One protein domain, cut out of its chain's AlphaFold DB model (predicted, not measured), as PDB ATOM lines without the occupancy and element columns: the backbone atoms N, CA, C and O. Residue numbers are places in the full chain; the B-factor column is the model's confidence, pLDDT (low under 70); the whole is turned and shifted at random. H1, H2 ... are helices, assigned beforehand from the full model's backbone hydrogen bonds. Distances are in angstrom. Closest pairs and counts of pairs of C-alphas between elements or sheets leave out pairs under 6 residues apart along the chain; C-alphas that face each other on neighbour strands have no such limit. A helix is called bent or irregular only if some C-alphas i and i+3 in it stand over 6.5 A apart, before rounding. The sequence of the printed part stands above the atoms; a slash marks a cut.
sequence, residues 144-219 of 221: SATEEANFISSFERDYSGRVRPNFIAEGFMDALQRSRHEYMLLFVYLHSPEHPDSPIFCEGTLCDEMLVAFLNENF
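What this domain is: This is residues 144 to 219 of the 221 residues of the protein "Fas-associated factor 2-a" of Phtheirospermum japonicum (UniProt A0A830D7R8). Four short helices stand round the rim of a somewhat flattened ring, H1 across from H4 and H2 across from H3, and no helix touches another. The two long links span the ring at different levels: residues 183 to 197 pass over one face of it on the way from H2 to H3, with residues 192 to 197 sticking out, while residues 159 to 171 run nearer the other face on the way from H1 to H2. The printed part has 76 residues, with four named helices in the order H1, H2, H3, H4 and no named strand, and its class is all helix. The whole is compact, with a radius of gyration of the C-alphas of 12.8 A, and it spans 35 by 28 by 21 A.

Where its parts are: H1 is the longest helix, residues 144 to 158, and begins with C-alpha 144 at (30.584, -26.238, -18.627); it measures 21.4 A from first to last C-alpha. After residues 159 to 171 comes H2, residues 172 to 182, 15.3 A long, with C-alpha 172 at (35.893, -28.686, -24.253). After residues 183 to 197 comes H3, residues 198 to 206, 9.9 A long. H3 is neither bent nor irregular, but only just: C-alphas 203 and 206 are 6.2 A apart. H4, residues 209 to 218, is 14.2 A long and ends with C-alpha 218 at (35.011, -37.873, -39.129).

How they stand to each other: H1 and H2 are near each other: 5 pairs of their C-alphas lie within 10 A, and the closest pair is 8.1 A apart. H2 and H3 are apart. H3 and H4 are close but not clearly touching, with 2 pairs of C-alphas within 8 A; their closest C-alphas, those of Leu 206 and Val 212, are 6.9 A apart. The lines of H3 and H4 are about perpendicular, at 74 degrees, and their centres are 14.9 A apart. H1 is apart from H3 and from H4, and H2 is apart from H4. In H1, H2, H3 and H4 every O i to N i+4 pair is within hydrogen-bond range.

The domain as a whole: The two C-alphas farthest apart are those of His 181 and Pro 196, 36.7 A, and the first and last printed C-alphas, those of Ser 144 and Phe 219, are 20.3 A apart. The printed part runs from residue 144 to residue 219 with no cut. The links from H1 to H2, 13 residues, and from H2 to H3, 15 residues, are long, and the link from H3 to H4, 2 residues, is tight. The mean pLDDT of the printed part is 90.7, and residue 144 is the one printed residue under 70.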
ATOM      1  N   SER A 144      30.260 -25.137 -17.720       68.38
ATOM      2  CA  SER A 144      30.584 -26.238 -18.627       68.38
ATOM      3  C   SER A 144      29.397 -26.881 -19.361       68.38
ATOM      4  O   SER A 144      28.635 -26.232 -20.074       68.38
ATOM      5  N   ALA A 145      29.196 -28.170 -19.057       74.62
ATOM      6  CA  ALA A 145      28.189 -29.073 -19.618       74.62
ATOM      7  C   ALA A 145      26.760 -28.520 -19.554       74.62
ATOM      8  O   ALA A 145      25.918 -28.831 -20.395       74.62
ATOM      9  N   THR A 146      26.466 -27.689 -18.550       81.31
ATOM     10  CA  THR A 146      25.142 -27.064 -18.427       81.31
ATOM     11  C   THR A 146      24.967 -25.941 -19.451       81.31
ATOM     12  O   THR A 146      23.900 -25.817 -20.049       81.31
ATOM     13  N   GLU A 147      26.002 -25.131 -19.680       85.00
ATOM     14  CA  GLU A 147      26.011 -24.085 -20.709       85.00
ATOM     15  C   GLU A 147      25.961 -24.694 -22.117       85.00
ATOM     16  O   GLU A 147      25.184 -24.227 -22.951       85.00
ATOM     17  N   GLU A 148      26.686 -25.791 -22.354       85.94
ATOM     18  CA  GLU A 148      26.657 -26.509 -23.634       85.94
ATOM     19  C   GLU A 148      25.274 -27.115 -23.936       85.94
ATOM     20  O   GLU A 148      24.738 -26.925 -25.030       85.94
ATOM     21  N   ALA A 149      24.616 -27.752 -22.961       86.88
ATOM     22  CA  ALA A 149      23.246 -28.253 -23.137       86.88
ATOM     23  C   ALA A 149      22.224 -27.127 -23.417       86.88
ATOM     24  O   ALA A 149      21.294 -27.283 -24.219       86.88
ATOM     25  N   ASN A 150      22.404 -25.961 -22.787       90.94
ATOM     26  CA  ASN A 150      21.567 -24.784 -23.035       90.94
ATOM     27  C   ASN A 150      21.772 -24.218 -24.448       90.94
ATOM     28  O   ASN A 150      20.804 -23.785 -25.083       90.94
ATOM     29  N   PHE A 151      23.005 -24.246 -24.959       91.25
ATOM     30  CA  PHE A 151      23.287 -23.892 -26.345       91.25
ATOM     31  C   PHE A 151      22.582 -24.847 -27.312       91.25
ATOM     32  O   PHE A 151      21.853 -24.376 -28.182       91.25
ATOM     33  N   ILE A 152      22.712 -26.166 -27.122       91.75
ATOM     34  CA  ILE A 152      22.097 -27.172 -28.008       91.75
ATOM     35  C   ILE A 152      20.579 -26.979 -28.080       91.75
ATOM     36  O   ILE A 152      20.018 -26.909 -29.169       91.75
ATOM     37  N   SER A 153      19.914 -26.815 -26.933       91.44
ATOM     38  CA  SER A 153      18.461 -26.590 -26.899       91.44
ATOM     39  C   SER A 153      18.034 -25.265 -27.542       91.44
ATOM     40  O   SER A 153      16.975 -25.191 -28.166       91.44
ATOM     41  N   SER A 154      18.850 -24.212 -27.423       91.06
ATOM     42  CA  SER A 154      18.588 -22.934 -28.094       91.06
ATOM     43  C   SER A 154      18.778 -23.052 -29.605       91.06
ATOM     44  O   SER A 154      17.911 -22.623 -30.358       91.06
ATOM     45  N   PHE A 155      19.841 -23.725 -30.043       92.06
ATOM     46  CA  PHE A 155      20.110 -23.999 -31.450       92.06
ATOM     47  C   PHE A 155      18.989 -24.833 -32.089       92.06
ATOM     48  O   PHE A 155      18.510 -24.507 -33.170       92.06
ATOM     49  N   GLU A 156      18.521 -25.884 -31.411       91.00
ATOM     50  CA  GLU A 156      17.414 -26.717 -31.893       91.00
ATOM     51  C   GLU A 156      16.096 -25.955 -32.006       91.00
ATOM     52  O   GLU A 156      15.316 -26.218 -32.918       91.00
ATOM     53  N   ARG A 157      15.836 -25.017 -31.093       91.56
ATOM     54  CA  ARG A 157      14.652 -24.157 -31.166       91.56
ATOM     55  C   ARG A 157      14.728 -23.229 -32.375       91.56
ATOM     56  O   ARG A 157      13.750 -23.125 -33.116       91.56
ATOM     57  N   ASP A 158      15.873 -22.584 -32.565       90.62
ATOM     58  CA  ASP A 158      16.049 -21.537 -33.571       90.62
ATOM     59  C   ASP A 158      16.140 -22.123 -34.995       90.62
ATOM     60  O   ASP A 158      15.592 -21.547 -35.930       90.62
ATOM     61  N   TYR A 159      16.722 -23.320 -35.149       89.06
ATOM     62  CA  TYR A 159      16.876 -24.028 -36.433       89.06
ATOM     63  C   TYR A 159      16.057 -25.330 -36.505       89.06
ATOM     64  O   TYR A 159      16.455 -26.309 -37.146       89.06
ATOM     65  N   SER A 160      14.907 -25.353 -35.827       82.06
ATOM     66  CA  SER A 160      14.040 -26.532 -35.717       82.06
ATOM     67  C   SER A 160      13.683 -27.155 -37.078       82.06
ATOM     68  O   SER A 160      13.322 -26.473 -38.037       82.06
ATOM     69  N   GLY A 161      13.779 -28.488 -37.163       77.00
ATOM     70  CA  GLY A 161      13.406 -29.263 -38.354       77.00
ATOM     71  C   GLY A 161      14.502 -29.437 -39.411       77.00
ATOM     72  O   GLY A 161      14.228 -30.022 -40.459       77.00
ATOM     73  N   ARG A 162      15.731 -28.971 -39.154       82.81
ATOM     74  CA  ARG A 162      16.898 -29.220 -40.014       82.81
ATOM     75  C   ARG A 162      17.835 -30.273 -39.426       82.81
ATOM     76  O   ARG A 162      17.809 -30.565 -38.230       82.81
ATOM     77  N   VAL A 163      18.663 -30.845 -40.295       88.94
ATOM     78  CA  VAL A 163      19.756 -31.743 -39.915       88.94
ATOM     79  C   VAL A 163      20.844 -30.898 -39.242       88.94
ATOM     80  O   VAL A 163      21.157 -29.817 -39.729       88.94
ATOM     81  N   ARG A 164      21.389 -31.351 -38.109       91.38
ATOM     82  CA  ARG A 164      22.414 -30.622 -37.345       91.38
ATOM     83  C   ARG A 164      23.594 -31.527 -36.989       91.38
ATOM     84  O   ARG A 164      23.380 -32.732 -36.819       91.38
ATOM     85  N   PRO A 165      24.802 -30.973 -36.798       92.50
ATOM     86  CA  PRO A 165      25.903 -31.720 -36.206       92.50
ATOM     87  C   PRO A 165      25.502 -32.282 -34.837       92.50
ATOM     88  O   PRO A 165      24.689 -31.693 -34.109       92.50
ATOM     89  N   ASN A 166      26.052 -33.441 -34.487       91.56
ATOM     90  CA  ASN A 166      25.823 -34.078 -33.198       91.56
ATOM     91  C   ASN A 166      26.666 -33.411 -32.103       91.56
ATOM     92  O   ASN A 166      27.610 -34.014 -31.608       91.56
ATOM     93  N   PHE A 167      26.306 -32.174 -31.749       91.31
ATOM     94  CA  PHE A 167      26.991 -31.397 -30.721       91.31
ATOM     95  C   PHE A 167      27.094 -32.159 -29.399       91.31
ATOM     96  O   PHE A 167      26.095 -32.658 -28.866       91.31
ATOM     97  N   ILE A 168      28.295 -32.182 -28.841       89.50
ATOM     98  CA  ILE A 168      28.578 -32.774 -27.537       89.50
ATOM     99  C   ILE A 168      28.182 -31.816 -26.404       89.50
ATOM    100  O   ILE A 168      28.578 -30.654 -26.372       89.50
ATOM    101  N   ALA A 169      27.421 -32.326 -25.431       88.00
ATOM    102  CA  ALA A 169      27.013 -31.599 -24.224       88.00
ATOM    103  C   ALA A 169      28.020 -31.770 -23.064       88.00
ATOM    104  O   ALA A 169      27.635 -31.933 -21.905       88.00
ATOM    105  N   GLU A 170      29.309 -31.820 -23.389       85.62
ATOM    106  CA  GLU A 170      30.418 -31.983 -22.445       85.62
ATOM    107  C   GLU A 170      31.394 -30.822 -22.608       85.62
ATOM    108  O   GLU A 170      31.430 -30.162 -23.648       85.62
ATOM    109  N   GLY A 171      32.239 -30.613 -21.600       86.06
ATOM    110  CA  GLY A 171      33.212 -29.537 -21.661       86.06
ATOM    111  C   GLY A 171      34.269 -29.764 -22.737       86.06
ATOM    112  O   GLY A 171      34.631 -30.893 -23.073       86.06
ATOM    113  N   PHE A 172      34.849 -28.665 -23.222       88.19
ATOM    114  CA  PHE A 172      35.893 -28.686 -24.253       88.19
ATOM    115  C   PHE A 172      37.042 -29.665 -23.950       88.19
ATOM    116  O   PHE A 172      37.513 -30.377 -24.836       88.19
ATOM    117  N   MET A 173      37.494 -29.722 -22.692       89.69
ATOM    118  CA  MET A 173      38.574 -30.627 -22.290       89.69
ATOM    119  C   MET A 173      38.172 -32.097 -22.417       89.69
ATOM    120  O   MET A 173      39.013 -32.902 -22.812       89.69
ATOM    121  N   ASP A 174      36.917 -32.438 -22.131       90.38
ATOM    122  CA  ASP A 174      36.397 -33.804 -22.224       90.38
ATOM    123  C   ASP A 174      36.280 -34.230 -23.695       90.38
ATOM    124  O   ASP A 174      36.775 -35.297 -24.073       90.38
ATOM    125  N   ALA A 175      35.773 -33.344 -24.562       90.62
ATOM    126  CA  ALA A 175      35.754 -33.554 -26.011       90.62
ATOM    127  C   ALA A 175      37.173 -33.719 -26.593       90.62
ATOM    128  O   ALA A 175      37.415 -34.599 -27.420       90.62
ATOM    129  N   LEU A 176      38.146 -32.937 -26.109       91.38
ATOM    130  CA  LEU A 176      39.553 -33.074 -26.495       91.38
ATOM    131  C   LEU A 176      40.161 -34.402 -26.013       91.38
ATOM    132  O   LEU A 176      40.961 -35.013 -26.719       91.38
ATOM    133  N   GLN A 177      39.811 -34.875 -24.812       92.00
ATOM    134  CA  GLN A 177      40.236 -36.206 -24.360       92.00
ATOM    135  C   GLN A 177      39.658 -37.303 -25.256       92.00
ATOM    136  O   GLN A 177      40.398 -38.200 -25.667       92.00
ATOM    137  N   ARG A 178      38.367 -37.203 -25.591       90.00
ATOM    138  CA  ARG A 178      37.671 -38.148 -26.467       90.00
ATOM    139  C   ARG A 178      38.303 -38.203 -27.852       90.00
ATOM    140  O   ARG A 178      38.643 -39.290 -28.308       90.00
ATOM    141  N   SER A 179      38.572 -37.052 -28.468       92.69
ATOM    142  CA  SER A 179      39.182 -36.995 -29.803       92.69
ATOM    143  C   SER A 179      40.563 -37.663 -29.835       92.69
ATOM    144  O   SER A 179      40.885 -38.381 -30.779       92.69
ATOM    145  N   ARG A 180      41.364 -37.510 -28.769       93.00
ATOM    146  CA  ARG A 180      42.663 -38.194 -28.641       93.00
ATOM    147  C   ARG A 180      42.529 -39.703 -28.471       93.00
ATOM    148  O   ARG A 180      43.361 -40.433 -28.998       93.00
ATOM    149  N   HIS A 181      41.529 -40.159 -27.722       94.06
ATOM    150  CA  HIS A 181      41.291 -41.583 -27.495       94.06
ATOM    151  C   HIS A 181      40.748 -42.283 -28.751       94.06
ATOM    152  O   HIS A 181      41.130 -43.411 -29.048       94.06
ATOM    153  N   GLU A 182      39.883 -41.602 -29.500       89.75
ATOM    154  CA  GLU A 182      39.269 -42.112 -30.731       89.75
ATOM    155  C   GLU A 182      40.133 -41.860 -31.978       89.75
ATOM    156  O   GLU A 182      39.813 -42.349 -33.057       89.75
ATOM    157  N   TYR A 183      41.256 -41.143 -31.836       92.31
ATOM    158  CA  TYR A 183      42.124 -40.705 -32.937       92.31
ATOM    159  C   TYR A 183      41.373 -39.920 -34.027       92.31
ATOM    160  O   TYR A 183      41.719 -39.979 -35.207       92.31
ATOM    161  N   MET A 184      40.356 -39.162 -33.616       91.50
ATOM    162  CA  MET A 184      39.534 -38.314 -34.477       91.50
ATOM    163  C   MET A 184      39.934 -36.843 -34.324       91.50
ATOM    164  O   MET A 184      40.500 -36.420 -33.310       91.50
ATOM    165  N   LEU A 185      39.652 -36.041 -35.349       92.38
ATOM    166  CA  LEU A 185      39.862 -34.596 -35.290       92.38
ATOM    167  C   LEU A 185      38.737 -33.928 -34.486       92.38
ATOM    168  O   LEU A 185      37.611 -34.419 -34.451       92.38
ATOM    169  N   LEU A 186      39.045 -32.800 -33.846       93.25
ATOM    170  CA  LEU A 186      38.063 -31.999 -33.113       93.25
ATOM    171  C   LEU A 186      37.556 -30.868 -34.015       93.25
ATOM    172  O   LEU A 186      38.355 -30.075 -34.518       93.25
ATOM    173  N   PHE A 187      36.242 -30.785 -34.203       94.12
ATOM    174  CA  PHE A 187      35.591 -29.666 -34.874       94.12
ATOM    175  C   PHE A 187      35.014 -28.721 -33.819       94.12
ATOM    176  O   PHE A 187      34.216 -29.130 -32.985       94.12
ATOM    177  N   VAL A 188      35.427 -27.452 -33.842       93.50
ATOM    178  CA  VAL A 188      34.968 -26.446 -32.874       93.50
ATOM    179  C   VAL A 188      34.234 -25.341 -33.614       93.50
ATOM    180  O   VAL A 188      34.825 -24.639 -34.435       93.50
ATOM    181  N   TYR A 189      32.955 -25.162 -33.292       93.31
ATOM    182  CA  TYR A 189      32.142 -24.063 -33.797       93.31
ATOM    183  C   TYR A 189      31.991 -22.975 -32.728       93.31
ATOM    184  O   TYR A 189      31.430 -23.206 -31.660       93.31
ATOM    185  N   LEU A 190      32.496 -21.775 -33.022       92.06
ATOM    186  CA  LEU A 190      32.350 -20.606 -32.158       92.06
ATOM    187  C   LEU A 190      31.115 -19.814 -32.586       92.06
ATOM    188  O   LEU A 190      31.116 -19.166 -33.633       92.06
ATOM    189  N   HIS A 191      30.061 -19.868 -31.777       91.81
ATOM    190  CA  HIS A 191      28.809 -19.179 -32.060       91.81
ATOM    191  C   HIS A 191      28.795 -17.763 -31.466       91.81
ATOM    192  O   HIS A 191      29.077 -17.581 -30.284       91.81
ATOM    193  N   SER A 192      28.413 -16.766 -32.269       92.88
ATOM    194  CA  SER A 192      28.072 -15.415 -31.800       92.88
ATOM    195  C   SER A 192      26.722 -15.014 -32.397       92.88
ATOM    196  O   SER A 192      26.632 -14.846 -33.616       92.88
ATOM    197  N   PRO A 193      25.663 -14.858 -31.584       88.31
ATOM    198  CA  PRO A 193      24.350 -14.453 -32.081       88.31
ATOM    199  C   PRO A 193      24.322 -12.991 -32.561       88.31
ATOM    200  O   PRO A 193      23.417 -12.611 -33.297       88.31
ATOM    201  N   GLU A 194      25.304 -12.166 -32.177       91.81
ATOM    202  CA  GLU A 194      25.399 -10.767 -32.609       91.81
ATOM    203  C   GLU A 194      25.962 -10.605 -34.028       91.81
ATOM    204  O   GLU A 194      25.829  -9.533 -34.625       91.81
ATOM    205  N   HIS A 195      26.613 -11.637 -34.573       94.75
ATOM    206  CA  HIS A 195      27.210 -11.559 -35.901       94.75
ATOM    207  C   HIS A 195      26.138 -11.727 -36.998       94.75
ATOM    208  O   HIS A 195      25.402 -12.718 -36.985       94.75
ATOM    209  N   PRO A 196      26.059 -10.818 -37.992       93.88
ATOM    210  CA  PRO A 196      24.986 -10.819 -38.992       93.88
ATOM    211  C   PRO A 196      24.966 -12.077 -39.872       93.88
ATOM    212  O   PRO A 196      23.898 -12.493 -40.317       93.88
ATOM    213  N   ASP A 197      26.123 -12.707 -40.085       94.25
ATOM    214  CA  ASP A 197      26.224 -13.915 -40.914       94.25
ATOM    215  C   ASP A 197      25.948 -15.214 -40.145       94.25
ATOM    216  O   ASP A 197      25.827 -16.266 -40.768       94.25
ATOM    217  N   SER A 198      25.833 -15.177 -38.812       93.38
ATOM    218  CA  SER A 198      25.583 -16.378 -38.003       93.38
ATOM    219  C   SER A 198      24.341 -17.165 -38.433       93.38
ATOM    220  O   SER A 198      24.486 -18.363 -38.672       93.38
ATOM    221  N   PRO A 199      23.146 -16.560 -38.603       92.62
ATOM    222  CA  PRO A 199      21.969 -17.315 -39.038       92.62
ATOM    223  C   PRO A 199      22.127 -17.895 -40.447       92.62
ATOM    224  O   PRO A 199      21.781 -19.050 -40.681       92.62
ATOM    225  N   ILE A 200      22.722 -17.136 -41.372       93.50
ATOM    226  CA  ILE A 200      22.935 -17.577 -42.758       93.50
ATOM    227  C   ILE A 200      23.927 -18.747 -42.798       93.50
ATOM    228  O   ILE A 200      23.710 -19.719 -43.520       93.50
ATOM    229  N   PHE A 201      24.998 -18.684 -42.004       94.44
ATOM    230  CA  PHE A 201      25.973 -19.762 -41.883       94.44
ATOM    231  C   PHE A 201      25.360 -21.015 -41.252       94.44
ATOM    232  O   PHE A 201      25.561 -22.116 -41.764       94.44
ATOM    233  N   CYS A 202      24.602 -20.862 -40.162       93.88
ATOM    234  CA  CYS A 202      23.939 -21.979 -39.501       93.88
ATOM    235  C   CYS A 202      22.971 -22.689 -40.452       93.88
ATOM    236  O   CYS A 202      23.043 -23.906 -40.590       93.88
ATOM    237  N   GLU A 203      22.113 -21.945 -41.149       91.62
ATOM    238  CA  GLU A 203      21.100 -22.522 -42.037       91.62
ATOM    239  C   GLU A 203      21.664 -23.055 -43.353       91.62
ATOM    240  O   GLU A 203      21.234 -24.109 -43.817       91.62
ATOM    241  N   GLY A 204      22.585 -22.314 -43.973       90.75
ATOM    242  CA  GLY A 204      23.086 -22.608 -45.315       90.75
ATOM    243  C   GLY A 204      24.288 -23.547 -45.349       90.75
ATOM    244  O   GLY A 204      24.500 -24.206 -46.362       90.75
ATOM    245  N   THR A 205      25.064 -23.608 -44.264       93.75
ATOM    246  CA  THR A 205      26.304 -24.394 -44.203       93.75
ATOM    247  C   THR A 205      26.245 -25.422 -43.086       93.75
ATOM    248  O   THR A 205      26.375 -26.610 -43.349       93.75
ATOM    249  N   LEU A 206      26.037 -24.996 -41.836       93.56
ATOM    250  CA  LEU A 206      26.147 -25.894 -40.681       93.56
ATOM    251  C   LEU A 206      25.033 -26.951 -40.643       93.56
ATOM    252  O   LEU A 206      25.263 -28.051 -40.152       93.56
ATOM    253  N   CYS A 207      23.854 -26.622 -41.176       94.12
ATOM    254  CA  CYS A 207      22.718 -27.533 -41.316       94.12
ATOM    255  C   CYS A 207      22.658 -28.253 -42.678       94.12
ATOM    256  O   CYS A 207      21.650 -28.895 -42.984       94.12
ATOM    257  N   ASP A 208      23.688 -28.125 -43.520       95.31
ATOM    258  CA  ASP A 208      23.760 -28.852 -44.786       95.31
ATOM    259  C   ASP A 208      23.964 -30.354 -44.536       95.31
ATOM    260  O   ASP A 208      24.829 -30.762 -43.761       95.31
ATOM    261  N   GLU A 209      23.171 -31.193 -45.200       94.19
ATOM    262  CA  GLU A 209      23.141 -32.636 -44.943       94.19
ATOM    263  C   GLU A 209      24.487 -33.313 -45.241       94.19
ATOM    264  O   GLU A 209      24.924 -34.183 -44.484       94.19
ATOM    265  N   MET A 210      25.181 -32.878 -46.298       93.94
ATOM    266  CA  MET A 210      26.483 -33.433 -46.673       93.94
ATOM    267  C   MET A 210      27.547 -33.057 -45.644       93.94
ATOM    268  O   MET A 210      28.348 -33.905 -45.246       93.94
ATOM    269  N   LEU A 211      27.548 -31.798 -45.190       94.38
ATOM    270  CA  LEU A 211      28.476 -31.352 -44.156       94.38
ATOM    271  C   LEU A 211      28.213 -32.064 -42.829       94.38
ATOM    272  O   LEU A 211      29.156 -32.543 -42.204       94.38
ATOM    273  N   VAL A 212      26.954 -32.157 -42.402       94.69
ATOM    274  CA  VAL A 212      26.601 -32.797 -41.131       94.69
ATOM    275  C   VAL A 212      26.992 -34.272 -41.129       94.69
ATOM    276  O   VAL A 212      27.588 -34.734 -40.156       94.69
ATOM    277  N   ALA A 213      26.695 -35.006 -42.205       94.75
ATOM    278  CA  ALA A 213      27.093 -36.405 -42.322       94.75
ATOM    279  C   ALA A 213      28.617 -36.558 -42.211       94.75
ATOM    280  O   ALA A 213      29.106 -37.375 -41.434       94.75
ATOM    281  N   PHE A 214      29.364 -35.707 -42.919       94.75
ATOM    282  CA  PHE A 214      30.822 -35.711 -42.877       94.75
ATOM    283  C   PHE A 214      31.378 -35.391 -41.482       94.75
ATOM    284  O   PHE A 214      32.286 -36.082 -41.016       94.75
ATOM    285  N   LEU A 215      30.836 -34.370 -40.809       94.88
ATOM    286  CA  LEU A 215      31.259 -33.980 -39.464       94.88
ATOM    287  C   LEU A 215      31.004 -35.101 -38.458       94.88
ATOM    288  O   LEU A 215      31.920 -35.479 -37.738       94.88
ATOM    289  N   ASN A 216      29.803 -35.676 -38.462       92.44
ATOM    290  CA  ASN A 216      29.428 -36.733 -37.524       92.44
ATOM    291  C   ASN A 216      30.225 -38.034 -37.729       92.44
ATOM    292  O   ASN A 216      30.367 -38.809 -36.789       92.44
ATOM    293  N   GLU A 217      30.720 -38.295 -38.944       92.88
ATOM    294  CA  GLU A 217      31.518 -39.489 -39.247       92.88
ATOM    295  C   GLU A 217      33.014 -39.303 -38.948       92.88
ATOM    296  O   GLU A 217      33.682 -40.254 -38.549       92.88
ATOM    297  N   ASN A 218      33.558 -38.096 -39.137       91.75
ATOM    298  CA  ASN A 218      35.011 -37.873 -39.129       91.75
ATOM    299  C   ASN A 218      35.516 -37.057 -37.930       91.75
ATOM    300  O   ASN A 218      36.724 -37.045 -37.669       91.75
ATOM    301  N   PHE A 219      34.625 -36.369 -37.213       93.56
ATOM    302  CA  PHE A 219      34.992 -35.441 -36.152       93.56
ATOM    303  C   PHE A 219      34.262 -35.740 -34.848       93.56
ATOM    304  O   PHE A 219      33.122 -36.192 -34.817       93.56
TER     305      PHE A 219